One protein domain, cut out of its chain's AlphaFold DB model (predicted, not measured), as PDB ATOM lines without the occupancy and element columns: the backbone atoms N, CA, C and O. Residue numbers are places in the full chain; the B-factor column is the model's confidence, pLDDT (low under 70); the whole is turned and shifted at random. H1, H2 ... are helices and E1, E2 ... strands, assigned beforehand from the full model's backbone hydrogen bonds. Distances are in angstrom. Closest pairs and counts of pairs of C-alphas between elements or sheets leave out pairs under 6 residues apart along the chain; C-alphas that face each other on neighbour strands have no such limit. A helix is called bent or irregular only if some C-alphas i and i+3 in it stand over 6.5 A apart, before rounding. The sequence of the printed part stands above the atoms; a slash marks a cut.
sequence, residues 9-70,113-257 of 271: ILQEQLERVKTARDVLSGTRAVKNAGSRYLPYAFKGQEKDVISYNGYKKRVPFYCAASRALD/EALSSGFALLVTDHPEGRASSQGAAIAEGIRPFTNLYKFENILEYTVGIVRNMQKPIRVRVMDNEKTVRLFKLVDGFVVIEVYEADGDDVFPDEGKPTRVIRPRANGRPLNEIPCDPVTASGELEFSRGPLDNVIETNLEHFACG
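This is residues 9 to 70 and 113 to 257 of the 271 residues of an uncharacterized protein of Erythrobacteraceae bacterium (UniProt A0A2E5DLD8). The model is elongated, with two lobes: a small sandwich of two sheets, E3 E4 E5 E6 E7 and E2 E1 E8, their strands crossed, and beside it a loose group of helices, H2, H4, H5 and H7 round H1, with H3 at the far tip. At the opposite tip, the loop between E1 and E2 holds H6. The printed part has 207 residues, mixed in class, in the order H1 H2 H3 H4 H5 E1 H6 E2 E3 E4 E5 E6 E7 E8 H7; both sheets are antiparallel. It is loose, with a radius of gyration of the C-alphas of 22.2 A and spans of 70 by 41 by 36 A.

H1, residues 9 to 25, begins at C-alpha 9 (-16.429, -30.418, -39.851) and is 24.8 A long; it has a kink of 29 degrees near residue 16 and is only just irregular, C-alphas 12 and 15 being 6.6 A apart. H2 is residues 27 to 32, H3 49 to 58, 14.3 A, H4 64 to 70 and H5 113 to 116. E1 is residues 120 to 125, 16.0 A, H6 134 to 139 and E2 145 to 149. E3, residues 154 to 162, is 21.3 A long; E4, 165 to 176, 30.7 A; E5, 179 to 186, 21.4 A; E6, 189 to 196, 22.8 A. E7 is residues 211 to 213 and E8 227 to 230. H7, residues 244 to 255, 16.6 A, ends at C-alpha 255 (5.648, -16.048, -30.423).

H1 is the hub. Its residues 23 to 25 touch H4, about perpendicular at 89 degrees, with C-alphas 24 and 66 closest at 4.5 A. Its residues 20 to 24 touch H7, C-alphas 20 and 247 closest at 6.4 A. H1 and H2 touch only at the corner, C-alphas 22 and 29 closest at 5.4 A; H1 and H5 only just touch, with 3 pairs of C-alphas within 8 A. H1 and H3 are apart. H1 only grazes the five-stranded sheet with residues 9 to 11. E3 E4 E5 E6 E7 is a meander, each strand the antiparallel neighbour of the one before; N 158 and O 170 are 2.9 A apart, N 173 and O 181 2.9 A, N 182 and O 193 2.8 A, N 194 and O 211 2.8 A. In the other sheet, N 123 and O 147 are 2.9 A apart and N 122 and O 228 2.8 A. The sheets form a sandwich, two sheets face to face, with strands at 76 degrees. H6 touches no helix. Every O i to N i+4 pair is within hydrogen-bond range in H2, H3, H4, H6 and H7, and 10 of 13 in H1; H5 is too short for one.

The C-alphas of Lys 43 and Ser 132, the two farthest apart, are 73.6 A apart. Residues 71 to 112 are not printed; C-alphas 70 and 113 are 12.1 A apart across this cut. The links H2 to H3, E6 to E7, E7 to E8 and E8 to H7 are long. Mean pLDDT of the printed part is 88.1; residues 128 to 141 and 257 are under 70.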
ATOM      1  N   ILE A   9     -16.202 -31.629 -40.656       88.75
ATOM      2  CA  ILE A   9     -16.429 -30.418 -39.851       88.75
ATOM      3  C   ILE A   9     -15.735 -30.541 -38.488       88.75
ATOM      4  O   ILE A   9     -15.044 -29.623 -38.050       88.75
ATOM      5  N   LEU A  10     -15.877 -31.690 -37.818       90.19
ATOM      6  CA  LEU A  10     -15.230 -31.936 -36.527       90.19
ATOM      7  C   LEU A  10     -13.712 -32.092 -36.683       90.19
ATOM      8  O   LEU A  10     -12.952 -31.646 -35.822       90.19
ATOM      9  N   GLN A  11     -13.265 -32.688 -37.790       91.06
ATOM     10  CA  GLN A  11     -11.851 -32.875 -38.094       91.06
ATOM     11  C   GLN A  11     -11.117 -31.540 -38.284       91.06
ATOM     12  O   GLN A  11     -10.006 -31.389 -37.776       91.06
ATOM     13  N   GLU A  12     -11.732 -30.553 -38.944       90.25
ATOM     14  CA  GLU A  12     -11.166 -29.202 -39.085       90.25
ATOM     15  C   GLU A  12     -10.950 -28.531 -37.716       90.25
ATOM     16  O   GLU A  12      -9.924 -27.901 -37.457       90.25
ATOM     17  N   GLN A  13     -11.893 -28.726 -36.795       90.38
ATOM     18  CA  GLN A  13     -11.853 -28.132 -35.457       90.38
ATOM     19  C   GLN A  13     -10.904 -28.855 -34.495       90.38
ATOM     20  O   GLN A  13     -10.556 -28.309 -33.444       90.38
ATOM     21  N   LEU A  14     -10.450 -30.059 -34.839       91.50
ATOM     22  CA  LEU A  14      -9.584 -30.860 -33.981       91.50
ATOM     23  C   LEU A  14      -8.254 -30.154 -33.695       91.50
ATOM     24  O   LEU A  14      -7.763 -30.199 -32.567       91.50
ATOM     25  N   GLU A  15      -7.678 -29.469 -34.687       90.44
ATOM     26  CA  GLU A  15      -6.426 -28.733 -34.491       90.44
ATOM     27  C   GLU A  15      -6.602 -27.538 -33.553       90.44
ATOM     28  O   GLU A  15      -5.763 -27.335 -32.672       90.44
ATOM     29  N   ARG A  16      -7.729 -26.817 -33.652       92.19
ATOM     30  CA  ARG A  16      -8.091 -25.753 -32.700       92.19
ATOM     31  C   ARG A  16      -8.172 -26.307 -31.279       92.19
ATOM     32  O   ARG A  16      -7.547 -25.764 -30.368       92.19
ATOM     33  N   VAL A  17      -8.890 -27.415 -31.088       93.69
ATOM     34  CA  VAL A  17      -9.054 -28.032 -29.764       93.69
ATOM     35  C   VAL A  17      -7.720 -28.532 -29.210       93.69
ATOM     36  O   VAL A  17      -7.419 -28.268 -28.048       93.69
ATOM     37  N   LYS A  18      -6.869 -29.171 -30.023       93.38
ATOM     38  CA  LYS A  18      -5.509 -29.563 -29.608       93.38
ATOM     39  C   LYS A  18      -4.700 -28.358 -29.129       93.38
ATOM     40  O   LYS A  18      -4.072 -28.420 -28.074       93.38
ATOM     41  N   THR A  19      -4.756 -27.248 -29.861       93.25
ATOM     42  CA  THR A  19      -4.089 -26.008 -29.459       93.25
ATOM     43  C   THR A  19      -4.637 -25.450 -28.149       93.25
ATOM     44  O   THR A  19      -3.850 -25.087 -27.271       93.25
ATOM     45  N   ALA A  20      -5.955 -25.486 -27.947       94.19
ATOM     46  CA  ALA A  20      -6.556 -25.146 -26.664       94.19
ATOM     47  C   ALA A  20      -6.038 -26.047 -25.527       94.19
ATOM     48  O   ALA A  20      -5.631 -25.539 -24.480       94.19
ATOM     49  N   ARG A  21      -5.965 -27.372 -25.726       94.44
ATOM     50  CA  ARG A  21      -5.435 -28.316 -24.720       94.44
ATOM     51  C   ARG A  21      -3.988 -28.030 -24.349       94.44
ATOM     52  O   ARG A  21      -3.668 -28.015 -23.159       94.44
ATOM     53  N   ASP A  22      -3.127 -27.786 -25.332       94.81
ATOM     54  CA  ASP A  22      -1.707 -27.515 -25.098       94.81
ATOM     55  C   ASP A  22      -1.512 -26.224 -24.295       94.81
ATOM     56  O   ASP A  22      -0.781 -26.204 -23.301       94.81
ATOM     57  N   VAL A  23      -2.209 -25.151 -24.683       95.12
ATOM     58  CA  VAL A  23      -2.118 -23.841 -24.021       95.12
ATOM     59  C   VAL A  23      -2.656 -23.894 -22.595       95.12
ATOM     60  O   VAL A  23      -2.030 -23.356 -21.677       95.12
ATOM     61  N   LEU A  24      -3.785 -24.574 -22.386       94.50
ATOM     62  CA  LEU A  24      -4.392 -24.738 -21.065       94.50
ATOM     63  C   LEU A  24      -3.586 -25.677 -20.153       94.50
ATOM     64  O   LEU A  24      -3.596 -25.485 -18.939       94.50
ATOM     65  N   SER A  25      -2.839 -26.634 -20.716       93.69
ATOM     66  CA  SER A  25      -1.905 -27.497 -19.969       93.69
ATOM     67  C   SER A  25      -0.673 -26.739 -19.453       93.69
ATOM     68  O   SER A  25       0.031 -27.210 -18.558       93.69
ATOM     69  N   GLY A  26      -0.411 -25.544 -19.993       92.19
ATOM     70  CA  GLY A  26       0.570 -24.596 -19.478       92.19
ATOM     71  C   GLY A  26       1.955 -24.685 -20.120       92.19
ATOM     72  O   GLY A  26       2.170 -25.295 -21.167       92.19
ATOM     73  N   THR A  27       2.939 -24.047 -19.476       92.19
ATOM     74  CA  THR A  27       4.261 -23.759 -20.062       92.19
ATOM     75  C   THR A  27       4.987 -24.980 -20.614       92.19
ATOM     76  O   THR A  27       5.632 -24.882 -21.657       92.19
ATOM     77  N   ARG A  28       4.927 -26.125 -19.925       91.94
ATOM     78  CA  ARG A  28       5.663 -27.324 -20.350       91.94
ATOM     79  C   ARG A  28       5.098 -27.895 -21.651       91.94
ATOM     80  O   ARG A  28       5.889 -28.229 -22.524       91.94
ATOM     81  N   ALA A  29       3.776 -27.966 -21.792       93.44
ATOM     82  CA  ALA A  29       3.127 -28.467 -23.002       93.44
ATOM     83  C   ALA A  29       3.454 -27.572 -24.208       93.44
ATOM     84  O   ALA A  29       4.010 -28.045 -25.198       93.44
ATOM     85  N   VAL A  30       3.266 -26.256 -24.060       93.44
ATOM     86  CA  VAL A  30       3.547 -25.279 -25.124       93.44
ATOM     87  C   VAL A  30       5.024 -25.284 -25.540       93.44
ATOM     88  O   VAL A  30       5.340 -25.333 -26.726       93.44
ATOM     89  N   LYS A  31       5.964 -25.308 -24.583       92.12
ATOM     90  CA  LYS A  31       7.404 -25.377 -24.897       92.12
ATOM     91  C   LYS A  31       7.843 -26.738 -25.446       92.12
ATOM     92  O   LYS A  31       8.880 -26.821 -26.106       92.12
ATOM     93  N   ASN A  32       7.112 -27.812 -25.179       92.81
ATOM     94  CA  ASN A  32       7.420 -29.118 -25.755       92.81
ATOM     95  C   ASN A  32       6.990 -29.201 -27.219       92.81
ATOM     96  O   ASN A  32       7.733 -29.765 -28.015       92.81
ATOM     97  N   ALA A  33       5.877 -28.558 -27.583       91.88
ATOM     98  CA  ALA A  33       5.400 -28.479 -28.963       91.88
ATOM     99  C   ALA A  33       6.347 -27.706 -29.908       91.88
ATOM    100  O   ALA A  33       6.237 -27.821 -31.128       91.88
ATOM    101  N   GLY A  34       7.316 -26.961 -29.364       90.31
ATOM    102  CA  GLY A  34       8.445 -26.428 -30.127       90.31
ATOM    103  C   GLY A  34       8.006 -25.500 -31.256       90.31
ATOM    104  O   GLY A  34       7.318 -24.510 -31.003       90.31
ATOM    105  N   SER A  35       8.417 -25.817 -32.488       90.00
ATOM    106  CA  SER A  35       8.211 -24.967 -33.668       90.00
ATOM    107  C   SER A  35       6.742 -24.776 -34.038       90.00
ATOM    108  O   SER A  35       6.435 -23.839 -34.767       90.00
ATOM    109  N   ARG A  36       5.834 -25.600 -33.494       91.88
ATOM    110  CA  ARG A  36       4.386 -25.422 -33.651       91.88
ATOM    111  C   ARG A  36       3.893 -24.093 -33.069       91.88
ATOM    112  O   ARG A  36       3.035 -23.462 -33.669       91.88
ATOM    113  N   TYR A  37       4.420 -23.687 -31.911       91.69
ATOM    114  CA  TYR A  37       3.975 -22.480 -31.193       91.69
ATOM    115  C   TYR A  37       5.064 -21.418 -31.041       91.69
ATOM    116  O   TYR A  37       4.756 -20.261 -30.773       91.69
ATOM    117  N   LEU A  38       6.336 -21.798 -31.185       91.56
ATOM    118  CA  LEU A  38       7.469 -20.886 -31.111       91.56
ATOM    119  C   LEU A  38       8.291 -20.977 -32.403       91.56
ATOM    120  O   LEU A  38       9.139 -21.877 -32.504       91.56
ATOM    121  N   PRO A  39       8.064 -20.076 -33.376       90.56
ATOM    122  CA  PRO A  39       8.798 -20.084 -34.635       90.56
ATOM    123  C   PRO A  39      10.299 -19.858 -34.410       90.56
ATOM    124  O   PRO A  39      10.741 -19.396 -33.356       90.56
ATOM    125  N   TYR A  40      11.104 -20.204 -35.412       89.62
ATOM    126  CA  TYR A  40      12.542 -19.954 -35.375       89.62
ATOM    127  C   TYR A  40      12.829 -18.451 -35.346       89.62
ATOM    128  O   TYR A  40      12.230 -17.678 -36.089       89.62
ATOM    129  N   ALA A  41      13.771 -18.039 -34.500       85.81
ATOM    130  CA  ALA A  41      14.105 -16.631 -34.301       85.81
ATOM    131  C   ALA A  41      14.845 -16.019 -35.503       85.81
ATOM    132  O   ALA A  41      14.812 -14.806 -35.690       85.81
ATOM    133  N   PHE A  42      15.545 -16.838 -36.292       85.19
ATOM    134  CA  PHE A  42      16.257 -16.412 -37.494       85.19
ATOM    135  C   PHE A  42      16.375 -17.563 -38.500       85.19
ATOM    136  O   PHE A  42      16.277 -18.742 -38.147       85.19
ATOM    137  N   LYS A  43      16.615 -17.214 -39.767       85.81
ATOM    138  CA  LYS A  43      16.744 -18.170 -40.872       85.81
ATOM    139  C   LYS A  43      17.910 -19.137 -40.637       85.81
ATOM    140  O   LYS A  43      19.032 -18.699 -40.398       85.81
ATOM    141  N   GLY A  44      17.663 -20.444 -40.741       83.19
ATOM    142  CA  GLY A  44      18.686 -21.479 -40.564       83.19
ATOM    143  C   GLY A  44      18.862 -21.969 -39.124       83.19
ATOM    144  O   GLY A  44      19.589 -22.941 -38.915       83.19
ATOM    145  N   GLN A  45      18.161 -21.382 -38.143       87.06
ATOM    146  CA  GLN A  45      18.140 -21.903 -36.770       87.06
ATOM    147  C   GLN A  45      17.535 -23.316 -36.697       87.06
ATOM    148  O   GLN A  45      17.859 -24.069 -35.785       87.06
ATOM    149  N   GLU A  46      16.721 -23.714 -37.681       86.81
ATOM    150  CA  GLU A  46      16.207 -25.084 -37.811       86.81
ATOM    151  C   GLU A  46      17.314 -26.159 -37.804       86.81
ATOM    152  O   GLU A  46      17.085 -27.273 -37.341       86.81
ATOM    153  N   LYS A  47      18.526 -25.816 -38.271       89.06
ATOM    154  CA  LYS A  47      19.687 -26.715 -38.340       89.06
ATOM    155  C   LYS A  47      20.511 -26.711 -37.049       89.06
ATOM    156  O   LYS A  47      21.331 -27.603 -36.854       89.06
ATOM    157  N   ASP A  48      20.291 -25.738 -36.164       90.25
ATOM    158  CA  ASP A  48      20.995 -25.584 -34.889       90.25
ATOM    159  C   ASP A  48      20.045 -25.829 -33.705       90.25
ATOM    160  O   ASP A  48      19.478 -24.922 -33.082       90.25
ATOM    161  N   VAL A  49      19.903 -27.112 -33.371       90.06
ATOM    162  CA  VAL A  49      19.047 -27.598 -32.281       90.06
ATOM    163  C   VAL A  49      19.471 -27.031 -30.918       90.06
ATOM    164  O   VAL A  49      18.623 -26.800 -30.051       90.06
ATOM    165  N   ILE A  50      20.769 -26.781 -30.707       91.38
ATOM    166  CA  ILE A  50      21.294 -26.261 -29.436       91.38
ATOM    167  C   ILE A  50      20.859 -24.803 -29.265       91.38
ATOM    168  O   ILE A  50      20.308 -24.445 -28.216       91.38
ATOM    169  N   SER A  51      21.024 -23.983 -30.306       89.69
ATOM    170  CA  SER A  51      20.553 -22.594 -30.322       89.69
ATOM    171  C   SER A  51      19.043 -22.505 -30.125       89.69
ATOM    172  O   SER A  51      18.582 -21.742 -29.265       89.69
ATOM    173  N   TYR A  52      18.265 -23.326 -30.840       90.31
ATOM    174  CA  TYR A  52      16.807 -23.333 -30.707       90.31
ATOM    175  C   TYR A  52      16.353 -23.724 -29.293       90.31
ATOM    176  O   TYR A  52      15.529 -23.040 -28.683       90.31
ATOM    177  N   ASN A  53      16.943 -24.767 -28.704       91.06
ATOM    178  CA  ASN A  53      16.636 -25.158 -27.329       91.06
ATOM    179  C   ASN A  53      17.015 -24.070 -26.314       91.06
ATOM    180  O   ASN A  53      16.277 -23.838 -25.353       91.06
ATOM    181  N   GLY A  54      18.131 -23.372 -26.532       90.06
ATOM    182  CA  GLY A  54      18.523 -22.218 -25.728       90.06
ATOM    183  C   GLY A  54      17.532 -21.056 -25.844       90.06
ATOM    184  O   GLY A  54      17.215 -20.419 -24.840       90.06
ATOM    185  N   TYR A  55      17.028 -20.770 -27.046       89.81
ATOM    186  CA  TYR A  55      15.980 -19.771 -27.282       89.81
ATOM    187  C   TYR A  55      14.680 -20.154 -26.561       89.81
ATOM    188  O   TYR A  55      14.221 -19.421 -25.687       89.81
ATOM    189  N   LYS A  56      14.170 -21.362 -26.804       91.00
ATOM    190  CA  LYS A  56      12.948 -21.914 -26.199       91.00
ATOM    191  C   LYS A  56      12.958 -21.918 -24.666       91.00
ATOM    192  O   LYS A  56      11.943 -21.650 -24.017       91.00
ATOM    193  N   LYS A  57      14.114 -22.190 -24.049       90.06
ATOM    194  CA  LYS A  57      14.280 -22.088 -22.589       90.06
ATOM    195  C   LYS A  57      14.119 -20.647 -22.095       90.06
ATOM    196  O   LYS A  57      13.442 -20.448 -21.091       90.06
ATOM    197  N   ARG A  58      14.679 -19.669 -22.816       89.31
ATOM    198  CA  ARG A  58      14.701 -18.245 -22.439       89.31
ATOM    199  C   ARG A  58      13.380 -17.513 -22.666       89.31
ATOM    200  O   ARG A  58      13.082 -16.607 -21.897       89.31
ATOM    201  N   VAL A  59      12.591 -17.883 -23.679       89.88
ATOM    202  CA  VAL A  59      11.305 -17.211 -23.939       89.88
ATOM    203  C   VAL A  59      10.319 -17.497 -22.797       89.88
ATOM    204  O   VAL A  59      10.041 -18.672 -22.522       89.88
ATOM    205  N   PRO A  60       9.798 -16.478 -22.093       91.06
ATOM    206  CA  PRO A  60       8.795 -16.685 -21.058       91.06
ATOM    207  C   PRO A  60       7.443 -17.031 -21.693       91.06
ATOM    208  O   PRO A  60       7.041 -16.421 -22.675       91.06
ATOM    209  N   PHE A  61       6.730 -17.992 -21.107       92.56
ATOM    210  CA  PHE A  61       5.328 -18.262 -21.430       92.56
ATOM    211  C   PHE A  61       4.498 -18.018 -20.177       92.56
ATOM    212  O   PHE A  61       4.648 -18.742 -19.188       92.56
ATOM    213  N   TYR A  62       3.651 -16.995 -20.211       91.31
ATOM    214  CA  TYR A  62       2.717 -16.709 -19.134       91.31
ATOM    215  C   TYR A  62       1.408 -17.446 -19.416       91.31
ATOM    216  O   TYR A  62       0.780 -17.222 -20.440       91.31
ATOM    217  N   CYS A  63       0.976 -18.339 -18.528       92.25
ATOM    218  CA  CYS A  63      -0.249 -19.111 -18.740       92.25
ATOM    219  C   CYS A  63      -1.507 -18.260 -18.453       92.25
ATOM    220  O   CYS A  63      -2.203 -18.504 -17.468       92.25
ATOM    221  N   ALA A  64      -1.779 -17.230 -19.264       93.19
ATOM    222  CA  ALA A  64      -2.957 -16.373 -19.094       93.19
ATOM    223  C   ALA A  64      -4.256 -17.175 -19.244       93.19
ATOM    224  O   ALA A  64      -5.106 -17.143 -18.359       93.19
ATOM    225  N   ALA A  65      -4.370 -17.949 -20.327       94.44
ATOM    226  CA  ALA A  65      -5.576 -18.711 -20.641       94.44
ATOM    227  C   ALA A  65      -5.912 -19.769 -19.575       94.44
ATOM    228  O   ALA A  65      -7.068 -19.891 -19.179       94.44
ATOM    229  N   SER A  66      -4.914 -20.497 -19.053       94.06
ATOM    230  CA  SER A  66      -5.159 -21.502 -18.006       94.06
ATOM    231  C   SER A  66      -5.637 -20.851 -16.705       94.06
ATOM    232  O   SER A  66      -6.578 -21.332 -16.083       94.06
ATOM    233  N   ARG A  67      -5.045 -19.710 -16.325       93.75
ATOM    234  CA  ARG A  67      -5.482 -18.936 -15.155       93.75
ATOM    235  C   ARG A  67      -6.881 -18.357 -15.339       93.75
ATOM    236  O   ARG A  67      -7.645 -18.340 -14.381       93.75
ATOM    237  N   ALA A  68      -7.219 -17.903 -16.545       94.62
ATOM    238  CA  ALA A  68      -8.561 -17.430 -16.865       94.62
ATOM    239  C   ALA A  68      -9.589 -18.559 -16.717       94.62
ATOM    240  O   ALA A  68     -10.599 -18.368 -16.047       94.62
ATOM    241  N   LEU A  69      -9.300 -19.751 -17.255       95.06
ATOM    242  CA  LEU A  69     -10.150 -20.934 -17.097       95.06
ATOM    243  C   LEU A  69     -10.388 -21.279 -15.622       95.06
ATOM    244  O   LEU A  69     -11.535 -21.429 -15.205       95.06
ATOM    245  N   ASP A  70      -9.321 -21.378 -14.827       94.50
ATOM    246  CA  ASP A  70      -9.439 -21.703 -13.403       94.50
ATOM    247  C   ASP A  70     -10.187 -20.600 -12.633       94.50
ATOM    248  O   ASP A  70     -10.977 -20.897 -11.740       94.50
ATOM    249  N   GLU A 113     -15.035 -28.264 -20.149       94.94
ATOM    250  CA  GLU A 113     -15.094 -28.560 -21.585       94.94
ATOM    251  C   GLU A 113     -15.806 -27.451 -22.374       94.94
ATOM    252  O   GLU A 113     -15.231 -26.937 -23.330       94.94
ATOM    253  N   ALA A 114     -16.968 -26.976 -21.909       94.06
ATOM    254  CA  ALA A 114     -17.685 -25.858 -22.530       94.06
ATOM    255  C   ALA A 114     -16.807 -24.604 -22.687       94.06
ATOM    256  O   ALA A 114     -16.849 -23.932 -23.713       94.06
ATOM    257  N   LEU A 115     -15.988 -24.290 -21.678       93.81
ATOM    258  CA  LEU A 115     -15.106 -23.120 -21.700       93.81
ATOM    259  C   LEU A 115     -13.840 -23.317 -22.542       93.81
ATOM    260  O   LEU A 115     -13.282 -22.332 -23.023       93.81
ATOM    261  N   SER A 116     -13.360 -24.558 -22.680       92.69
ATOM    262  CA  SER A 116     -12.078 -24.865 -23.328       92.69
ATOM    263  C   SER A 116     -12.235 -25.332 -24.770       92.69
ATOM    264  O   SER A 116     -11.775 -24.658 -25.681       92.69
ATOM    265  N   SER A 117     -12.865 -26.485 -24.990       91.31
ATOM    266  CA  SER A 117     -13.088 -27.046 -26.322       91.31
ATOM    267  C   SER A 117     -14.296 -26.405 -27.009       91.31
ATOM    268  O   SER A 117     -14.339 -26.382 -28.237       91.31
ATOM    269  N   GLY A 118     -15.236 -25.838 -26.244       91.88
ATOM    270  CA  GLY A 118     -16.459 -25.207 -26.758       91.88
ATOM    271  C   GLY A 118     -17.605 -26.185 -27.007       91.88
ATOM    272  O   GLY A 118     -18.750 -25.767 -27.182       91.88
ATOM    273  N   PHE A 119     -17.308 -27.487 -26.999       92.94
ATOM    274  CA  PHE A 119     -18.272 -28.537 -27.283       92.94
ATOM    275  C   PHE A 119     -17.838 -29.868 -26.658       92.94
ATOM    276  O   PHE A 119     -16.714 -30.333 -26.860       92.94
ATOM    277  N   ALA A 120     -18.745 -30.502 -25.924       95.06
ATOM    278  CA  ALA A 120     -18.623 -31.868 -25.421       95.06
ATOM    279  C   ALA A 120     -20.003 -32.533 -25.415       95.06
ATOM    280  O   ALA A 120     -21.011 -31.852 -25.580       95.06
ATOM    281  N   LEU A 121     -20.068 -33.848 -25.215       95.44
ATOM    282  CA  LEU A 121     -21.340 -34.572 -25.136       95.44
ATOM    283  C   LEU A 121     -21.479 -35.260 -23.784       95.44
ATOM    284  O   LEU A 121     -20.582 -35.983 -23.353       95.44
ATOM    285  N   LEU A 122     -22.623 -35.078 -23.137       95.38
ATOM    286  CA  LEU A 122     -23.068 -35.925 -22.040       95.38
ATOM    287  C   LEU A 122     -23.947 -37.020 -22.626       95.38
ATOM    288  O   LEU A 122     -24.939 -36.728 -23.281       95.38
ATOM    289  N   VAL A 123     -23.577 -38.279 -22.420       94.25
ATOM    290  CA  VAL A 123     -24.345 -39.428 -22.913       94.25
ATOM    291  C   VAL A 123     -24.748 -40.290 -21.729       94.25
ATOM    292  O   VAL A 123     -23.884 -40.735 -20.967       94.25
ATOM    293  N   THR A 124     -26.049 -40.525 -21.569       91.56
ATOM    294  CA  THR A 124     -26.589 -41.347 -20.481       91.56
ATOM    295  C   THR A 124     -26.896 -42.759 -20.962       91.56
ATOM    296  O   THR A 124     -27.884 -43.018 -21.654       91.56
ATOM    297  N   ASP A 125     -26.076 -43.706 -20.527       87.31
ATOM    298  CA  ASP A 125     -26.281 -45.121 -20.790       87.31
ATOM    299  C   ASP A 125     -27.288 -45.722 -19.806       87.31
ATOM    300  O   ASP A 125     -27.317 -45.405 -18.614       87.31
ATOM    301  N   HIS A 126     -28.103 -46.639 -20.325       82.75
ATOM    302  CA  HIS A 126     -29.091 -47.393 -19.561       82.75
ATOM    303  C   HIS A 126     -28.727 -48.880 -19.626       82.75
ATOM    304  O   HIS A 126     -29.073 -49.538 -20.613       82.75
ATOM    305  N   PRO A 127     -27.998 -49.416 -18.628       75.62
ATOM    306  CA  PRO A 127     -27.648 -50.827 -18.618       75.62
ATOM    307  C   PRO A 127     -28.903 -51.693 -18.481       75.62
ATOM    308  O   PRO A 127     -29.843 -51.355 -17.758       75.62
ATOM    309  N   GLU A 128     -28.914 -52.827 -19.177       68.75
ATOM    310  CA  GLU A 128     -29.987 -53.808 -19.050       68.75
ATOM    311  C   GLU A 128     -29.853 -54.589 -17.737       68.75
ATOM    312  O   GLU A 128     -28.756 -54.957 -17.320       68.75
ATOM    313  N   GLY A 129     -30.987 -54.879 -17.097       62.09
ATOM    314  CA  GLY A 129     -31.031 -55.674 -15.878       62.09
ATOM    315  C   GLY A 129     -32.354 -56.388 -15.674       62.09
ATOM    316  O   GLY A 129     -33.392 -55.956 -16.173       62.09
ATOM    317  N   ARG A 130     -32.315 -57.495 -14.926       56.34
ATOM    318  CA  ARG A 130     -33.490 -58.306 -14.558       56.34
ATOM    319  C   ARG A 130     -33.974 -58.039 -13.131       56.34
ATOM    320  O   ARG A 130     -34.673 -58.869 -12.557       56.34
ATOM    321  N   ALA A 131     -33.599 -56.904 -12.552       58.22
ATOM    322  CA  ALA A 131     -34.009 -56.562 -11.203       58.22
ATOM    323  C   ALA A 131     -35.526 -56.320 -11.139       58.22
ATOM    324  O   ALA A 131     -36.100 -55.565 -11.925       58.22
ATOM    325  N   SER A 132     -36.178 -56.960 -10.174       57.59
ATOM    326  CA  SER A 132     -37.631 -56.933  -9.965       57.59
ATOM    327  C   SER A 132     -38.141 -55.652  -9.288       57.59
ATOM    328  O   SER A 132     -39.347 -55.425  -9.232       57.59
ATOM    329  N   SER A 133     -37.246 -54.784  -8.801       64.25
ATOM    330  CA  SER A 133     -37.573 -53.463  -8.249       64.25
ATOM    331  C   SER A 133     -36.427 -52.465  -8.457       64.25
ATOM    332  O   SER A 133     -35.270 -52.865  -8.587       64.25
ATOM    333  N   GLN A 134     -36.723 -51.159  -8.434       59.22
ATOM    334  CA  GLN A 134     -35.699 -50.108  -8.554       59.22
ATOM    335  C   GLN A 134     -34.668 -50.151  -7.413       59.22
ATOM    336  O   GLN A 134     -33.496 -49.876  -7.644       59.22
ATOM    337  N   GLY A 135     -35.073 -50.536  -6.196       60.91
ATOM    338  CA  GLY A 135     -34.154 -50.688  -5.061       60.91
ATOM    339  C   GLY A 135     -33.178 -51.856  -5.237       60.91
ATOM    340  O   GLY A 135     -31.990 -51.704  -4.968       60.91
ATOM    341  N   ALA A 136     -33.657 -52.991  -5.759       61.12
ATOM    342  CA  ALA A 136     -32.809 -54.138  -6.088       61.12
ATOM    343  C   ALA A 136     -31.862 -53.831  -7.260       61.12
ATOM    344  O   ALA A 136     -30.690 -54.183  -7.201       61.12
ATOM    345  N   ALA A 137     -32.329 -53.090  -8.272       61.62
ATOM    346  CA  ALA A 137     -31.506 -52.670  -9.406       61.62
ATOM    347  C   ALA A 137     -30.306 -51.817  -8.962       61.62
ATOM    348  O   ALA A 137     -29.187 -52.034  -9.417       61.62
ATOM    349  N   ILE A 138     -30.519 -50.887  -8.025       64.94
ATOM    350  CA  ILE A 138     -29.445 -50.050  -7.471       64.94
ATOM    351  C   ILE A 138     -28.438 -50.900  -6.684       64.94
ATOM    352  O   ILE A 138     -27.235 -50.690  -6.831       64.94
ATOM    353  N   ALA A 139     -28.910 -51.863  -5.884       63.31
ATOM    354  CA  ALA A 139     -28.053 -52.774  -5.121       63.31
ATOM    355  C   ALA A 139     -27.235 -53.718  -6.023       63.31
ATOM    356  O   ALA A 139     -26.088 -54.023  -5.712       63.31
ATOM    357  N   GLU A 140     -27.798 -54.121  -7.164       68.00
ATOM    358  CA  GLU A 140     -27.132 -54.915  -8.205       68.00
ATOM    359  C   GLU A 140     -26.253 -54.064  -9.146       68.00
ATOM    360  O   GLU A 140     -25.633 -54.596 -10.064       68.00
ATOM    361  N   GLY A 141     -26.176 -52.741  -8.940       66.19
ATOM    362  CA  GLY A 141     -25.365 -51.828  -9.758       66.19
ATOM    363  C   GLY A 141     -25.966 -51.482 -11.127       66.19
ATOM    364  O   GLY A 141     -25.329 -50.800 -11.929       66.19
ATOM    365  N   ILE A 142     -27.205 -51.895 -11.385       74.75
ATOM    366  CA  ILE A 142     -27.960 -51.650 -12.615       74.75
ATOM    367  C   ILE A 142     -28.630 -50.278 -12.495       74.75
ATOM    368  O   ILE A 142     -29.813 -50.148 -12.174       74.75
ATOM    369  N   ARG A 143     -27.838 -49.228 -12.713       80.06
ATOM    370  CA  ARG A 143     -28.295 -47.835 -12.694       80.06
ATOM    371  C   ARG A 143     -27.921 -47.114 -13.986       80.06
ATOM    372  O   ARG A 143     -26.886 -47.442 -14.567       80.06
ATOM    373  N   PRO A 144     -28.709 -46.117 -14.422       84.69
ATOM    374  CA  PRO A 144     -28.273 -45.239 -15.493       84.69
ATOM    375  C   PRO A 144     -27.027 -44.473 -15.048       84.69
ATOM    376  O   PRO A 144     -26.940 -44.029 -13.898       84.69
ATOM    377  N   PHE A 145     -26.070 -44.322 -15.956       89.00
ATOM    378  CA  PHE A 145     -24.864 -43.541 -15.713       89.00
ATOM    379  C   PHE A 145     -24.583 -42.614 -16.885       89.00
ATOM    380  O   PHE A 145     -24.903 -42.928 -18.028       89.00
ATOM    381  N   THR A 146     -23.987 -41.462 -16.595       92.44
ATOM    382  CA  THR A 146     -23.670 -40.452 -17.610       92.44
ATOM    383  C   THR A 146     -22.169 -40.362 -17.828       92.44
ATOM    384  O   THR A 146     -21.401 -40.240 -16.873       92.44
ATOM    385  N   ASN A 147     -21.754 -40.407 -19.091       93.06
ATOM    386  CA  ASN A 147     -20.374 -40.231 -19.513       93.06
ATOM    387  C   ASN A 147     -20.214 -38.882 -20.217       93.06
ATOM    388  O   ASN A 147     -21.033 -38.514 -21.055       93.06
ATOM    389  N   LEU A 148     -19.138 -38.167 -19.884       95.25
ATOM    390  CA  LEU A 148     -18.717 -36.963 -20.591       95.25
ATOM    391  C   LEU A 148     -17.717 -37.347 -21.685       95.25
ATOM    392  O   LEU A 148     -16.573 -37.704 -21.394       95.25
ATOM    393  N   TYR A 149     -18.141 -37.242 -22.938       95.31
ATOM    394  CA  TYR A 149     -17.281 -37.374 -24.102       95.31
ATOM    395  C   TYR A 149     -16.691 -36.014 -24.450       95.31
ATOM    396  O   TYR A 149     -17.399 -35.066 -24.793       95.31
ATOM    397  N   LYS A 150     -15.365 -35.927 -24.352       95.00
ATOM    398  CA  LYS A 150     -14.604 -34.769 -24.815       95.00
ATOM    399  C   LYS A 150     -14.648 -34.683 -26.336       95.00
ATOM    400  O   LYS A 150     -14.810 -35.708 -26.994       95.00
ATOM    401  N   PHE A 151     -14.414 -33.489 -26.872       94.44
ATOM    402  CA  PHE A 151     -14.432 -33.227 -28.310       94.44
ATOM    403  C   PHE A 151     -13.621 -34.233 -29.138       94.44
ATOM    404  O   PHE A 151     -14.074 -34.710 -30.172       94.44
ATOM    405  N   GLU A 152     -12.435 -34.607 -28.655       94.00
ATOM    406  CA  GLU A 152     -11.520 -35.518 -29.346       94.00
ATOM    407  C   GLU A 152     -12.115 -36.920 -29.547       94.00
ATOM    408  O   GLU A 152     -11.775 -37.606 -30.510       94.00
ATOM    409  N   ASN A 153     -13.038 -37.327 -28.680       95.06
ATOM    410  CA  ASN A 153     -13.681 -38.636 -28.728       95.06
ATOM    411  C   ASN A 153     -14.983 -38.625 -29.540       95.06
ATOM    412  O   ASN A 153     -15.636 -39.658 -29.655       95.06
ATOM    413  N   ILE A 154     -15.389 -37.480 -30.088       94.94
ATOM    414  CA  ILE A 154     -16.578 -37.367 -30.932       94.94
ATOM    415  C   ILE A 154     -16.141 -37.579 -32.382       94.94
ATOM    416  O   ILE A 154     -15.229 -36.907 -32.873       94.94
ATOM    417  N   LEU A 155     -16.766 -38.544 -33.049       94.38
ATOM    418  CA  LEU A 155     -16.501 -38.880 -34.449       94.38
ATOM    419  C   LEU A 155     -17.569 -38.291 -35.367       94.38
ATOM    420  O   LEU A 155     -17.237 -37.726 -36.400       94.38
ATOM    421  N   GLU A 156     -18.834 -38.374 -34.964       93.88
ATOM    422  CA  GLU A 156     -19.967 -37.861 -35.734       93.88
ATOM    423  C   GLU A 156     -21.022 -37.314 -34.774       93.88
ATOM    424  O   GLU A 156     -21.318 -37.929 -33.744       93.88
ATOM    425  N   TYR A 157     -21.597 -36.162 -35.101       94.38
ATOM    426  CA  TYR A 157     -22.699 -35.580 -34.340       94.38
ATOM    427  C   TYR A 157     -23.658 -34.864 -35.287       94.38
ATOM    428  O   TYR A 157     -23.321 -33.847 -35.887       94.38
ATOM    429  N   THR A 158     -24.870 -35.400 -35.420       92.56
ATOM    430  CA  THR A 158     -25.900 -34.854 -36.304       92.56
ATOM    431  C   THR A 158     -27.190 -34.594 -35.543       92.56
ATOM    432  O   THR A 158     -27.757 -35.487 -34.900       92.56
ATOM    433  N   VAL A 159     -27.689 -33.368 -35.681       92.56
ATOM    434  CA  VAL A 159     -28.976 -32.921 -35.146       92.56
ATOM    435  C   VAL A 159     -30.030 -33.006 -36.246       92.56
ATOM    436  O   VAL A 159     -29.779 -32.692 -37.405       92.56
ATOM    437  N   GLY A 160     -31.230 -33.438 -35.882       90.88
ATOM    438  CA  GLY A 160     -32.398 -33.446 -36.751       90.88
ATOM    439  C   GLY A 160     -33.655 -33.102 -35.968       90.88
ATOM    440  O   GLY A 160     -33.602 -32.783 -34.782       90.88
ATOM    441  N   ILE A 161     -34.811 -33.163 -36.622       88.56
ATOM    442  CA  ILE A 161     -36.094 -32.904 -35.966       88.56
ATOM    443  C   ILE A 161     -36.717 -34.238 -35.564       88.56
ATOM    444  O   ILE A 161     -37.066 -35.055 -36.413       88.56
ATOM    445  N   VAL A 162     -36.916 -34.437 -34.265       86.50
ATOM    446  CA  VAL A 162     -37.613 -35.597 -33.704       86.50
ATOM    447  C   VAL A 162     -38.800 -35.084 -32.898       86.50
ATOM    448  O   VAL A 162     -38.633 -34.370 -31.914       86.50
ATOM    449  N   ARG A 163     -40.023 -35.437 -33.320       84.31
ATOM    450  CA  ARG A 163     -41.279 -35.004 -32.669       84.31
ATOM    451  C   ARG A 163     -41.379 -33.479 -32.495       84.31
ATOM    452  O   ARG A 163     -41.731 -32.997 -31.423       84.31
ATOM    453  N   ASN A 164     -41.084 -32.735 -33.563       87.31
ATOM    454  CA  ASN A 164     -41.155 -31.269 -33.606       87.31
ATOM    455  C   ASN A 164     -40.169 -30.541 -32.665       87.31
ATOM    456  O   ASN A 164     -40.384 -29.383 -32.322       87.31
ATOM    457  N   MET A 165     -39.091 -31.214 -32.251       86.88
ATOM    458  CA  MET A 165     -37.982 -30.630 -31.495       86.88
ATOM    459  C   MET A 165     -36.654 -30.987 -32.162       86.88
ATOM    460  O   MET A 165     -36.509 -32.097 -32.679       86.88
ATOM    461  N   GLN A 166     -35.688 -30.067 -32.146       89.25
ATOM    462  CA  GLN A 166     -34.319 -30.363 -32.571       89.25
ATOM    463  C   GLN A 166     -33.653 -31.286 -31.549       89.25
ATOM    464  O   GLN A 166     -33.644 -30.981 -30.357       89.25
ATOM    465  N   LYS A 167     -33.162 -32.437 -32.011       90.31
ATOM    466  CA  LYS A 167     -32.586 -33.508 -31.188       90.31
ATOM    467  C   LYS A 167     -31.477 -34.231 -31.948       90.31
ATOM    468  O   LYS A 167     -31.537 -34.293 -33.179       90.31
ATOM    469  N   PRO A 168     -30.485 -34.814 -31.260       92.19
ATOM    470  CA  PRO A 168     -29.503 -35.666 -31.916       92.19
ATOM    471  C   PRO A 168     -30.191 -36.889 -32.537       92.19
ATOM    472  O   PRO A 168     -30.942 -37.607 -31.875       92.19
ATOM    473  N   ILE A 169     -29.931 -37.122 -33.824       93.12
ATOM    474  CA  ILE A 169     -30.464 -38.271 -34.579       93.12
ATOM    475  C   ILE A 169     -29.402 -39.339 -34.832       93.12
ATOM    476  O   ILE A 169     -29.733 -40.513 -35.028       93.12
ATOM    477  N   ARG A 170     -28.133 -38.923 -34.829       93.88
ATOM    478  CA  ARG A 170     -26.986 -39.779 -35.078       93.88
ATOM    479  C   ARG A 170     -25.773 -39.236 -34.337       93.88
ATOM    480  O   ARG A 170     -25.422 -38.069 -34.493       93.88
ATOM    481  N   VAL A 171     -25.179 -40.071 -33.492       94.94
ATOM    482  CA  VAL A 171     -24.033 -39.705 -32.656       94.94
ATOM    483  C   VAL A 171     -23.049 -40.861 -32.662       94.94
ATOM    484  O   VAL A 171     -23.412 -41.978 -32.305       94.94
ATOM    485  N   ARG A 172     -21.804 -40.604 -33.049       95.31
ATOM    486  CA  ARG A 172     -20.728 -41.591 -33.037       95.31
ATOM    487  C   ARG A 172     -19.622 -41.114 -32.118       95.31
ATOM    488  O   ARG A 172     -19.084 -40.022 -32.296       95.31
ATOM    489  N   VAL A 173     -19.293 -41.935 -31.132       95.50
ATOM    490  CA  VAL A 173     -18.311 -41.610 -30.098       95.50
ATOM    491  C   VAL A 173     -17.347 -42.760 -29.878       95.50
ATOM    492  O   VAL A 173     -17.697 -43.932 -30.006       95.50
ATOM    493  N   MET A 174     -16.127 -42.405 -29.514       94.62
ATOM    494  CA  MET A 174     -15.054 -43.314 -29.161       94.62
ATOM    495  C   MET A 174     -14.978 -43.439 -27.636       94.62
ATOM    496  O   MET A 174     -14.807 -42.452 -26.920       94.62
ATOM    497  N   ASP A 175     -15.108 -44.657 -27.119       90.25
ATOM    498  CA  ASP A 175     -15.195 -44.924 -25.677       90.25
ATOM    499  C   ASP A 175     -13.819 -45.010 -24.989       90.25
ATOM    500  O   ASP A 175     -13.724 -45.023 -23.766       90.25
ATOM    501  N   ASN A 176     -12.720 -45.046 -25.747       88.75
ATOM    502  CA  ASN A 176     -12.152 -46.339 -26.094       88.75
ATOM    503  C   ASN A 176     -11.257 -46.277 -27.341       88.75
ATOM    504  O   ASN A 176     -11.829 -46.269 -28.419       88.75
ATOM    505  N   GLU A 177      -9.919 -46.305 -27.256       86.50
ATOM    506  CA  GLU A 177      -9.049 -46.427 -28.452       86.50
ATOM    507  C   GLU A 177      -9.411 -47.628 -29.350       86.50
ATOM    508  O   GLU A 177      -9.161 -47.594 -30.548       86.50
ATOM    509  N   LYS A 178     -10.048 -48.661 -28.785       90.56
ATOM    510  CA  LYS A 178     -10.478 -49.887 -29.468       90.56
ATOM    511  C   LYS A 178     -11.996 -50.066 -29.480       90.56
ATOM    512  O   LYS A 178     -12.481 -51.146 -29.804       90.56
ATOM    513  N   THR A 179     -12.782 -49.072 -29.073       92.38
ATOM    514  CA  THR A 179     -14.239 -49.220 -28.959       92.38
ATOM    515  C   THR A 179     -14.947 -47.968 -29.442       92.38
ATOM    516  O   THR A 179     -14.848 -46.905 -28.827       92.38
ATOM    517  N   VAL A 180     -15.734 -48.118 -30.504       94.31
ATOM    518  CA  VAL A 180     -16.594 -47.069 -31.055       94.31
ATOM    519  C   VAL A 180     -18.055 -47.438 -30.829       94.31
ATOM    520  O   VAL A 180     -18.465 -48.588 -30.987       94.31
ATOM    521  N   ARG A 181     -18.861 -46.447 -30.453       94.31
ATOM    522  CA  ARG A 181     -20.307 -46.568 -30.278       94.31
ATOM    523  C   ARG A 181     -21.016 -45.641 -31.249       94.31
ATOM    524  O   ARG A 181     -20.749 -44.441 -31.269       94.31
ATOM    525  N   LEU A 182     -21.951 -46.192 -32.011       94.62
ATOM    526  CA  LEU A 182     -22.829 -45.456 -32.909       94.62
ATOM    527  C   LEU A 182     -24.261 -45.512 -32.378       94.62
ATOM    528  O   LEU A 182     -24.893 -46.567 -32.350       94.62
ATOM    529  N   PHE A 183     -24.777 -44.360 -31.982       94.62
ATOM    530  CA  PHE A 183     -26.162 -44.149 -31.596       94.62
ATOM    531  C   PHE A 183     -26.937 -43.676 -32.821       94.62
ATOM    532  O   PHE A 183     -26.585 -42.668 -33.434       94.62
ATOM    533  N   LYS A 184     -28.008 -44.386 -33.166       94.00
ATOM    534  CA  LYS A 184     -28.896 -44.017 -34.271       94.00
ATOM    535  C   LYS A 184     -30.350 -44.299 -33.931       94.00
ATOM    536  O   LYS A 184     -30.654 -45.176 -33.121       94.00
ATOM    537  N   LEU A 185     -31.250 -43.568 -34.577       91.88
ATOM    538  CA  LEU A 185     -32.682 -43.838 -34.519       91.88
ATOM    539  C   LEU A 185     -33.084 -44.771 -35.667       91.88
ATOM    540  O   LEU A 185     -32.890 -44.443 -36.835       91.88
ATOM    541  N   VAL A 186     -33.662 -45.924 -35.332       89.25
ATOM    542  CA  VAL A 186     -34.249 -46.883 -36.281       89.25
ATOM    543  C   VAL A 186     -35.711 -47.070 -35.897       89.25
ATOM    544  O   VAL A 186     -36.009 -47.375 -34.744       89.25
ATOM    545  N   ASP A 187     -36.627 -46.826 -36.835       85.62
ATOM    546  CA  ASP A 187     -38.083 -46.886 -36.608       85.62
ATOM    547  C   ASP A 187     -38.565 -46.043 -35.408       85.62
ATOM    548  O   ASP A 187     -39.513 -46.391 -34.706       85.62
ATOM    549  N   GLY A 188     -37.887 -44.919 -35.143       84.12
ATOM    550  CA  GLY A 188     -38.199 -44.025 -34.023       84.12
ATOM    551  C   GLY A 188     -37.705 -44.503 -32.654       84.12
ATOM    552  O   GLY A 188     -38.064 -43.890 -31.648       84.12
ATOM    553  N   PHE A 189     -36.879 -45.554 -32.603       89.94
ATOM    554  CA  PHE A 189     -36.258 -46.065 -31.383       89.94
ATOM    555  C   PHE A 189     -34.732 -46.030 -31.455       89.94
ATOM    556  O   PHE A 189     -34.135 -46.185 -32.520       89.94
ATOM    557  N   VAL A 190     -34.091 -45.848 -30.304       91.31
ATOM    558  CA  VAL A 190     -32.632 -45.818 -30.190       91.31
ATOM    559  C   VAL A 190     -32.055 -47.214 -30.376       91.31
ATOM    560  O   VAL A 190     -32.452 -48.171 -29.706       91.31
ATOM    561  N   VAL A 191     -31.063 -47.305 -31.252       92.94
ATOM    562  CA  VAL A 191     -30.204 -48.470 -31.432       92.94
ATOM    563  C   VAL A 191     -28.764 -48.016 -31.244       92.94
ATOM    564  O   VAL A 191     -28.334 -47.035 -31.853       92.94
ATOM    565  N   ILE A 192     -28.032 -48.725 -30.387       93.44
ATOM    566  CA  ILE A 192     -26.612 -48.493 -30.135       93.44
ATOM    567  C   ILE A 192     -25.843 -49.648 -30.759       93.44
ATOM    568  O   ILE A 192     -26.016 -50.805 -30.377       93.44
ATOM    569  N   GLU A 193     -24.993 -49.335 -31.719       94.12
ATOM    570  CA  GLU A 193     -24.078 -50.277 -32.343       94.12
ATOM    571  C   GLU A 193     -22.689 -50.092 -31.744       94.12
ATOM    572  O   GLU A 193     -22.152 -48.988 -31.739       94.12
ATOM    573  N   VAL A 194     -22.128 -51.167 -31.200       93.56
ATOM    574  CA  VAL A 194     -20.794 -51.186 -30.604       93.56
ATOM    575  C   VAL A 194     -19.862 -51.931 -31.544       93.56
ATOM    576  O   VAL A 194     -20.133 -53.074 -31.922       93.56
ATOM    577  N   TYR A 195     -18.772 -51.265 -31.892       93.50
ATOM    578  CA  TYR A 195     -17.710 -51.750 -32.753       93.50
ATOM    579  C   TYR A 195     -16.448 -51.849 -31.910       93.50
ATOM    580  O   TYR A 195     -15.960 -50.840 -31.396       93.50
ATOM    581  N   GLU A 196     -15.956 -53.064 -31.731       92.62
ATOM    582  CA  GLU A 196     -14.694 -53.325 -31.048       92.62
ATOM    583  C   GLU A 196     -13.638 -53.630 -32.103       92.62
ATOM    584  O   GLU A 196     -13.907 -54.392 -33.032       92.62
ATOM    585  N   ALA A 197     -12.477 -52.989 -31.992       90.06
ATOM    586  CA  ALA A 197     -11.360 -53.268 -32.873       90.06
ATOM    587  C   ALA A 197     -10.777 -54.647 -32.555       90.06
ATOM    588  O   ALA A 197     -10.634 -55.018 -31.384       90.06
ATOM    589  N   ASP A 198     -10.418 -55.384 -33.600       85.50
ATOM    590  CA  ASP A 198      -9.749 -56.673 -33.465       85.50
ATOM    591  C   ASP A 198      -8.303 -56.504 -32.950       85.50
ATOM    592  O   ASP A 198      -7.826 -55.400 -32.667       85.50
ATOM    593  N   GLY A 199      -7.568 -57.614 -32.814       75.31
ATOM    594  CA  GLY A 199      -6.185 -57.619 -32.312       75.31
ATOM    595  C   GLY A 199      -5.209 -56.710 -33.076       75.31
ATOM    596  O   GLY A 199      -4.226 -56.271 -32.483       75.31
ATOM    597  N   ASP A 200      -5.518 -56.387 -34.335       80.25
ATOM    598  CA  ASP A 200      -4.725 -55.525 -35.223       80.25
ATOM    599  C   ASP A 200      -5.234 -54.065 -35.283       80.25
ATOM    600  O   ASP A 200      -4.890 -53.331 -36.205       80.25
ATOM    601  N   ASP A 201      -6.076 -53.640 -34.331       79.88
ATOM    602  CA  ASP A 201      -6.690 -52.298 -34.271       79.88
ATOM    603  C   ASP A 201      -7.561 -51.946 -35.495       79.88
ATOM    604  O   ASP A 201      -7.809 -50.781 -35.808       79.88
ATOM    605  N   VAL A 202      -8.075 -52.971 -36.176       84.19
ATOM    606  CA  VAL A 202      -9.000 -52.829 -37.302       84.19
ATOM    607  C   VAL A 202     -10.435 -52.898 -36.790       84.19
ATOM    608  O   VAL A 202     -10.827 -53.875 -36.150       84.19
ATOM    609  N   PHE A 203     -11.229 -51.869 -37.087       87.56
ATOM    610  CA  PHE A 203     -12.656 -51.846 -36.771       87.56
ATOM    611  C   PHE A 203     -13.488 -52.565 -37.848       87.56
ATOM    612  O   PHE A 203     -13.170 -52.461 -39.036       87.56
ATOM    613  N   PRO A 204     -14.591 -53.241 -37.473       86.88
ATOM    614  CA  PRO A 204     -15.558 -53.755 -38.437       86.88
ATOM    615  C   PRO A 204     -16.189 -52.635 -39.275       86.88
ATOM    616  O   PRO A 204     -16.337 -51.507 -38.807       86.88
ATOM    617  N   ASP A 205     -16.636 -52.969 -40.490       85.75
ATOM    618  CA  ASP A 205     -17.397 -52.041 -41.333       85.75
ATOM    619  C   ASP A 205     -18.683 -51.564 -40.640       85.75
ATOM    620  O   ASP A 205     -19.373 -52.337 -39.962       85.75
ATOM    621  N   GLU A 206     -19.081 -50.318 -40.910       85.06
ATOM    622  CA  GLU A 206     -20.369 -49.797 -40.452       85.06
ATOM    623  C   GLU A 206     -21.525 -50.697 -40.931       85.06
ATOM    624  O   GLU A 206     -21.619 -51.063 -42.105       85.06
ATOM    625  N   GLY A 207     -22.419 -51.066 -40.011       84.00
ATOM    626  CA  GLY A 207     -23.527 -51.993 -40.253       84.00
ATOM    627  C   GLY A 207     -23.220 -53.456 -39.920       84.00
ATOM    628  O   GLY A 207     -24.139 -54.275 -39.913       84.00
ATOM    629  N   LYS A 208     -21.970 -53.789 -39.570       88.31
ATOM    630  CA  LYS A 208     -21.574 -55.095 -39.014       88.31
ATOM    631  C   LYS A 208     -21.013 -54.946 -37.589       88.31
ATOM    632  O   LYS A 208     -19.852 -55.269 -37.354       88.31
ATOM    633  N   PRO A 209     -21.804 -54.432 -36.631       91.00
ATOM    634  CA  PRO A 209     -21.315 -54.202 -35.278       91.00
ATOM    635  C   PRO A 209     -21.006 -55.508 -34.547       91.00
ATOM    636  O   PRO A 209     -21.732 -56.494 -34.683       91.00
ATOM    637  N   THR A 210     -19.990 -55.469 -33.686       91.31
ATOM    638  CA  THR A 210     -19.662 -56.548 -32.746       91.31
ATOM    639  C   THR A 210     -20.843 -56.835 -31.818       91.31
ATOM    640  O   THR A 210     -21.145 -57.987 -31.503       91.31
ATOM    641  N   ARG A 211     -21.552 -55.782 -31.388       91.25
ATOM    642  CA  ARG A 211     -22.724 -55.896 -30.514       91.25
ATOM    643  C   ARG A 211     -23.756 -54.814 -30.804       91.25
ATOM    644  O   ARG A 211     -23.412 -53.659 -31.028       91.25
ATOM    645  N   VAL A 212     -25.037 -55.169 -30.708       91.81
ATOM    646  CA  VAL A 212     -26.161 -54.225 -30.796       91.81
ATOM    647  C   VAL A 212     -26.883 -54.165 -29.457       91.81
ATOM    648  O   VAL A 212     -27.282 -55.197 -28.921       91.81
ATOM    649  N   ILE A 213     -27.075 -52.961 -28.929       89.81
ATOM    650  CA  ILE A 213     -27.798 -52.691 -27.684       89.81
ATOM    651  C   ILE A 213     -29.048 -51.869 -28.012       89.81
ATOM    652  O   ILE A 213     -29.002 -50.913 -28.790       89.81
ATOM    653  N   ARG A 214     -30.180 -52.235 -27.408       89.62
ATOM    654  CA  ARG A 214     -31.458 -51.522 -27.547       89.62
ATOM    655  C   ARG A 214     -31.894 -51.032 -26.169       89.62
ATOM    656  O   ARG A 214     -32.626 -51.751 -25.484       89.62
ATOM    657  N   PRO A 215     -31.432 -49.846 -25.743       85.50
ATOM    658  CA  PRO A 215     -31.607 -49.405 -24.370       85.50
ATOM    659  C   PRO A 215     -33.097 -49.265 -24.033       85.50
ATOM    660  O   PRO A 215     -33.922 -48.852 -24.861       85.50
ATOM    661  N   ARG A 216     -33.444 -49.622 -22.793       83.62
ATOM    662  CA  ARG A 216     -34.807 -49.532 -22.262       83.62
ATOM    663  C   ARG A 216     -34.821 -48.708 -20.983       83.62
ATOM    664  O   ARG A 216     -34.019 -48.936 -20.086       83.62
ATOM    665  N   ALA A 217     -35.793 -47.813 -20.873       77.81
ATOM    666  CA  ALA A 217     -36.091 -47.069 -19.658       77.81
ATOM    667  C   ALA A 217     -37.474 -47.496 -19.157       77.81
ATOM    668  O   ALA A 217     -38.460 -47.431 -19.894       77.81
ATOM    669  N   ASN A 218     -37.560 -47.981 -17.913       74.94
ATOM    670  CA  ASN A 218     -38.806 -48.488 -17.319       74.94
ATOM    671  C   ASN A 218     -39.526 -49.528 -18.209       74.94
ATOM    672  O   ASN A 218     -40.745 -49.494 -18.377       74.94
ATOM    673  N   GLY A 219     -38.756 -50.417 -18.846       75.88
ATOM    674  CA  GLY A 219     -39.269 -51.456 -19.743       75.88
ATOM    675  C   GLY A 219     -39.696 -50.976 -21.137       75.88
ATOM    676  O   GLY A 219     -40.017 -51.813 -21.979       75.88
ATOM    677  N   ARG A 220     -39.664 -49.666 -21.418       84.31
ATOM    678  CA  ARG A 220     -39.981 -49.094 -22.735       84.31
ATOM    679  C   ARG A 220     -38.699 -48.789 -23.518       84.31
ATOM    680  O   ARG A 220     -37.730 -48.334 -22.911       84.31
ATOM    681  N   PRO A 221     -38.668 -49.025 -24.839       86.56
ATOM    682  CA  PRO A 221     -37.537 -48.618 -25.669       86.56
ATOM    683  C   PRO A 221     -37.395 -47.091 -25.671       86.56
ATOM    684  O   PRO A 221     -38.401 -46.374 -25.682       86.56
ATOM    685  N   LEU A 222     -36.155 -46.599 -25.668       88.12
ATOM    686  CA  LEU A 222     -35.903 -45.166 -25.813       88.12
ATOM    687  C   LEU A 222     -36.264 -44.717 -27.227       88.12
ATOM    688  O   LEU A 222     -35.967 -45.389 -28.211       88.12
ATOM    689  N   ASN A 223     -36.898 -43.560 -27.307       89.06
ATOM    690  CA  ASN A 223     -37.373 -42.900 -28.522       89.06
ATOM    691  C   ASN A 223     -36.527 -41.674 -28.908       89.06
ATOM    692  O   ASN A 223     -36.840 -40.975 -29.868       89.06
ATOM    693  N   GLU A 224     -35.495 -41.396 -28.124       90.31
ATOM    694  CA  GLU A 224     -34.600 -40.257 -28.245       90.31
ATOM    695  C   GLU A 224     -33.223 -40.683 -27.757       90.31
ATOM    696  O   GLU A 224     -33.119 -41.364 -26.733       90.31
ATOM    697  N   ILE A 225     -32.183 -40.297 -28.498       92.69
ATOM    698  CA  ILE A 225     -30.803 -40.552 -28.096       92.69
ATOM    699  C   ILE A 225     -30.542 -39.732 -26.823       92.69
ATOM    700  O   ILE A 225     -30.664 -38.510 -26.886       92.69
ATOM    701  N   PRO A 226     -30.188 -40.367 -25.689       91.69
ATOM    702  CA  PRO A 226     -29.949 -39.682 -24.419       91.69
ATOM    703  C   PRO A 226     -28.571 -39.004 -24.441       91.69
ATOM    704  O   PRO A 226     -27.640 -39.429 -23.755       91.69
ATOM    705  N   CYS A 227     -28.426 -38.017 -25.321       93.62
ATOM    706  CA  CYS A 227     -27.202 -37.279 -25.562       93.62
ATOM    707  C   CYS A 227     -27.493 -35.781 -25.510       93.62
ATOM    708  O   CYS A 227     -28.223 -35.261 -26.350       93.62
ATOM    709  N   ASP A 228     -26.875 -35.103 -24.552       93.06
ATOM    710  CA  ASP A 228     -27.002 -33.666 -24.363       93.06
ATOM    711  C   ASP A 228     -25.665 -32.991 -24.701       93.06
ATOM    712  O   ASP A 228     -24.635 -33.318 -24.094       93.06
ATOM    713  N   PRO A 229     -25.632 -32.070 -25.679       93.81
ATOM    714  CA  PRO A 229     -24.435 -31.302 -25.965       93.81
ATOM    715  C   PRO A 229     -24.173 -30.282 -24.857       93.81
ATOM    716  O   PRO A 229     -25.075 -29.674 -24.284       93.81
ATOM    717  N   VAL A 230     -22.895 -30.094 -24.566       93.06
ATOM    718  CA  VAL A 230     -22.387 -29.159 -23.572       93.06
ATOM    719  C   VAL A 230     -21.689 -28.030 -24.313       93.06
ATOM    720  O   VAL A 230     -20.561 -28.184 -24.783       93.06
ATOM    721  N   THR A 231     -22.377 -26.897 -24.404       92.44
ATOM    722  CA  THR A 231     -21.908 -25.664 -25.043       92.44
ATOM    723  C   THR A 231     -22.065 -24.486 -24.091       92.44
ATOM    724  O   THR A 231     -22.853 -24.526 -23.145       92.44
ATOM    725  N   ALA A 232     -21.303 -23.416 -24.320       87.69
ATOM    726  CA  ALA A 232     -21.435 -22.199 -23.520       87.69
ATOM    727  C   ALA A 232     -22.725 -21.418 -23.846       87.69
ATOM    728  O   ALA A 232     -23.267 -20.750 -22.967       87.69
ATOM    729  N   SER A 233     -23.213 -21.504 -25.090       84.94
ATOM    730  CA  SER A 233     -24.434 -20.838 -25.568       84.94
ATOM    731  C   SER A 233     -25.719 -21.618 -25.264       84.94
ATOM    732  O   SER A 233     -26.801 -21.037 -25.307       84.94
ATOM    733  N   GLY A 234     -25.621 -22.915 -24.951       83.75
ATOM    734  CA  GLY A 234     -26.777 -23.813 -24.855       83.75
ATOM    735  C   GLY A 234     -27.316 -24.261 -26.219       83.75
ATOM    736  O   GLY A 234     -28.380 -24.873 -26.287       83.75
ATOM    737  N   GLU A 235     -26.604 -23.956 -27.304       86.62
ATOM    738  CA  GLU A 235     -26.929 -24.440 -28.643       86.62
ATOM    739  C   GLU A 235     -26.595 -25.927 -28.778       86.62
ATOM    740  O   GLU A 235     -25.661 -26.434 -28.149       86.62
ATOM    741  N   LEU A 236     -27.368 -26.619 -29.620       85.94
ATOM    742  CA  LEU A 236     -27.139 -28.032 -29.921       85.94
ATOM    743  C   LEU A 236     -25.966 -28.236 -30.879       85.94
ATOM    744  O   LEU A 236     -25.375 -29.308 -30.911       85.94
ATOM    745  N   GLU A 237     -25.648 -27.221 -31.673       83.94
ATOM    746  CA  GLU A 237     -24.574 -27.280 -32.651       83.94
ATOM    747  C   GLU A 237     -23.210 -27.009 -32.018       83.94
ATOM    748  O   GLU A 237     -23.072 -26.496 -30.906       83.94
ATOM    749  N   PHE A 238     -22.174 -27.374 -32.764       81.44
ATOM    750  CA  PHE A 238     -20.808 -27.064 -32.395       81.44
ATOM    751  C   PHE A 238     -20.601 -25.547 -32.270       81.44
ATOM    752  O   PHE A 238     -20.953 -24.782 -33.167       81.44
ATOM    753  N   SER A 239     -19.943 -25.129 -31.186       81.44
ATOM    754  CA  SER A 239     -19.585 -23.733 -30.941       81.44
ATOM    755  C   SER A 239     -18.113 -23.599 -30.545       81.44
ATOM    756  O   SER A 239     -17.497 -24.530 -30.015       81.44
ATOM    757  N   ARG A 240     -17.531 -22.426 -30.813       86.06
ATOM    758  CA  ARG A 240     -16.180 -22.084 -30.352       86.06
ATOM    759  C   ARG A 240     -16.149 -21.920 -28.836       86.06
ATOM    760  O   ARG A 240     -17.118 -21.475 -28.225       86.06
ATOM    761  N   GLY A 241     -15.007 -22.245 -28.240       85.56
ATOM    762  CA  GLY A 241     -14.798 -22.048 -26.812       85.56
ATOM    763  C   GLY A 241     -14.739 -20.551 -26.493       85.56
ATOM    764  O   GLY A 241     -14.034 -19.818 -27.188       85.56
ATOM    765  N   PRO A 242     -15.392 -20.061 -25.423       90.25
ATOM    766  CA  PRO A 242     -15.269 -18.666 -24.994       90.25
ATOM    767  C   PRO A 242     -13.821 -18.208 -24.751       90.25
ATOM    768  O   PRO A 242     -13.526 -17.016 -24.822       90.25
ATOM    769  N   LEU A 243     -12.909 -19.145 -24.459       92.62
ATOM    770  CA  LEU A 243     -11.489 -18.870 -24.247       92.62
ATOM    771  C   LEU A 243     -10.638 -18.893 -25.520       92.62
ATOM    772  O   LEU A 243      -9.454 -18.577 -25.420       92.62
ATOM    773  N   ASP A 244     -11.190 -19.229 -26.689       91.81
ATOM    774  CA  ASP A 244     -10.410 -19.386 -27.926       91.81
ATOM    775  C   ASP A 244      -9.591 -18.133 -28.254       91.81
ATOM    776  O   ASP A 244      -8.378 -18.215 -28.424       91.81
ATOM    777  N   ASN A 245     -10.212 -16.952 -28.206       91.94
ATOM    778  CA  ASN A 245      -9.511 -15.690 -28.467       91.94
ATOM    779  C   ASN A 245      -8.396 -15.430 -27.438       91.94
ATOM    780  O   ASN A 245      -7.323 -14.941 -27.775       91.94
ATOM    781  N   VAL A 246      -8.622 -15.787 -26.167       93.38
ATOM    782  CA  VAL A 246      -7.607 -15.644 -25.108       93.38
ATOM    783  C   VAL A 246      -6.440 -16.600 -25.356       93.38
ATOM    784  O   VAL A 246      -5.291 -16.246 -25.105       93.38
ATOM    785  N   ILE A 247      -6.723 -17.809 -25.839       94.50
ATOM    786  CA  ILE A 247      -5.726 -18.821 -26.196       94.50
ATOM    787  C   ILE A 247      -4.872 -18.333 -27.369       94.50
ATOM    788  O   ILE A 247      -3.645 -18.381 -27.273       94.50
ATOM    789  N   GLU A 248      -5.506 -17.820 -28.423       93.19
ATOM    790  CA  GLU A 248      -4.838 -17.258 -29.600       93.19
ATOM    791  C   GLU A 248      -3.922 -16.092 -29.211       93.19
ATOM    792  O   GLU A 248      -2.711 -16.163 -29.430       93.19
ATOM    793  N   THR A 249      -4.443 -15.084 -28.505       93.38
ATOM    794  CA  THR A 249      -3.641 -13.943 -28.034       93.38
ATOM    795  C   THR A 249      -2.490 -14.382 -27.122       93.38
ATOM    796  O   THR A 249      -1.381 -13.851 -27.192       93.38
ATOM    797  N   ASN A 250      -2.702 -15.389 -26.270       93.81
ATOM    798  CA  ASN A 250      -1.649 -15.905 -25.399       93.81
ATOM    799  C   ASN A 250      -0.500 -16.563 -26.193       93.81
ATOM    800  O   ASN A 250       0.666 -16.457 -25.801       93.81
ATOM    801  N   LEU A 251      -0.810 -17.222 -27.314       93.50
ATOM    802  CA  LEU A 251       0.190 -17.773 -28.230       93.50
ATOM    803  C   LEU A 251       0.904 -16.685 -29.032       93.50
ATOM    804  O   LEU A 251       2.123 -16.754 -29.173       93.50
ATOM    805  N   GLU A 252       0.191 -15.662 -29.497       91.62
ATOM    806  CA  GLU A 252       0.794 -14.512 -30.179       91.62
ATOM    807  C   GLU A 252       1.822 -13.814 -29.283       91.62
ATOM    808  O   GLU A 252       2.966 -13.596 -29.687       91.62
ATOM    809  N   HIS A 253       1.474 -13.561 -28.016       90.38
ATOM    810  CA  HIS A 253       2.412 -13.009 -27.036       90.38
ATOM    811  C   HIS A 253       3.646 -13.892 -26.825       90.38
ATOM    812  O   HIS A 253       4.749 -13.376 -26.635       90.38
ATOM    813  N   PHE A 254       3.477 -15.214 -26.855       90.50
ATOM    814  CA  PHE A 254       4.588 -16.152 -26.732       90.50
ATOM    815  C   PHE A 254       5.503 -16.132 -27.962       90.50
ATOM    816  O   PHE A 254       6.728 -16.092 -27.812       90.50
ATOM    817  N   ALA A 255       4.920 -16.108 -29.161       87.31
ATOM    818  CA  ALA A 255       5.648 -16.048 -30.423       87.31
ATOM    819  C   ALA A 255       6.409 -14.718 -30.589       87.31
ATOM    820  O   ALA A 255       7.542 -14.717 -31.067       87.31
ATOM    821  N   CYS A 256       5.844 -13.603 -30.111       78.44
ATOM    822  CA  CYS A 256       6.477 -12.278 -30.095       78.44
ATOM    823  C   CYS A 256       7.579 -12.100 -29.031       78.44
ATOM    824  O   CYS A 256       8.105 -10.992 -28.874       78.44
ATOM    825  N   GLY A 257       7.964 -13.159 -28.305       64.69
ATOM    826  CA  GLY A 257       9.154 -13.161 -27.446       64.69
ATOM    827  C   GLY A 257      10.406 -12.634 -28.178       64.69
ATOM    828  O   GLY A 257      10.389 -12.548 -29.397       64.69
TER     829      GLY A 257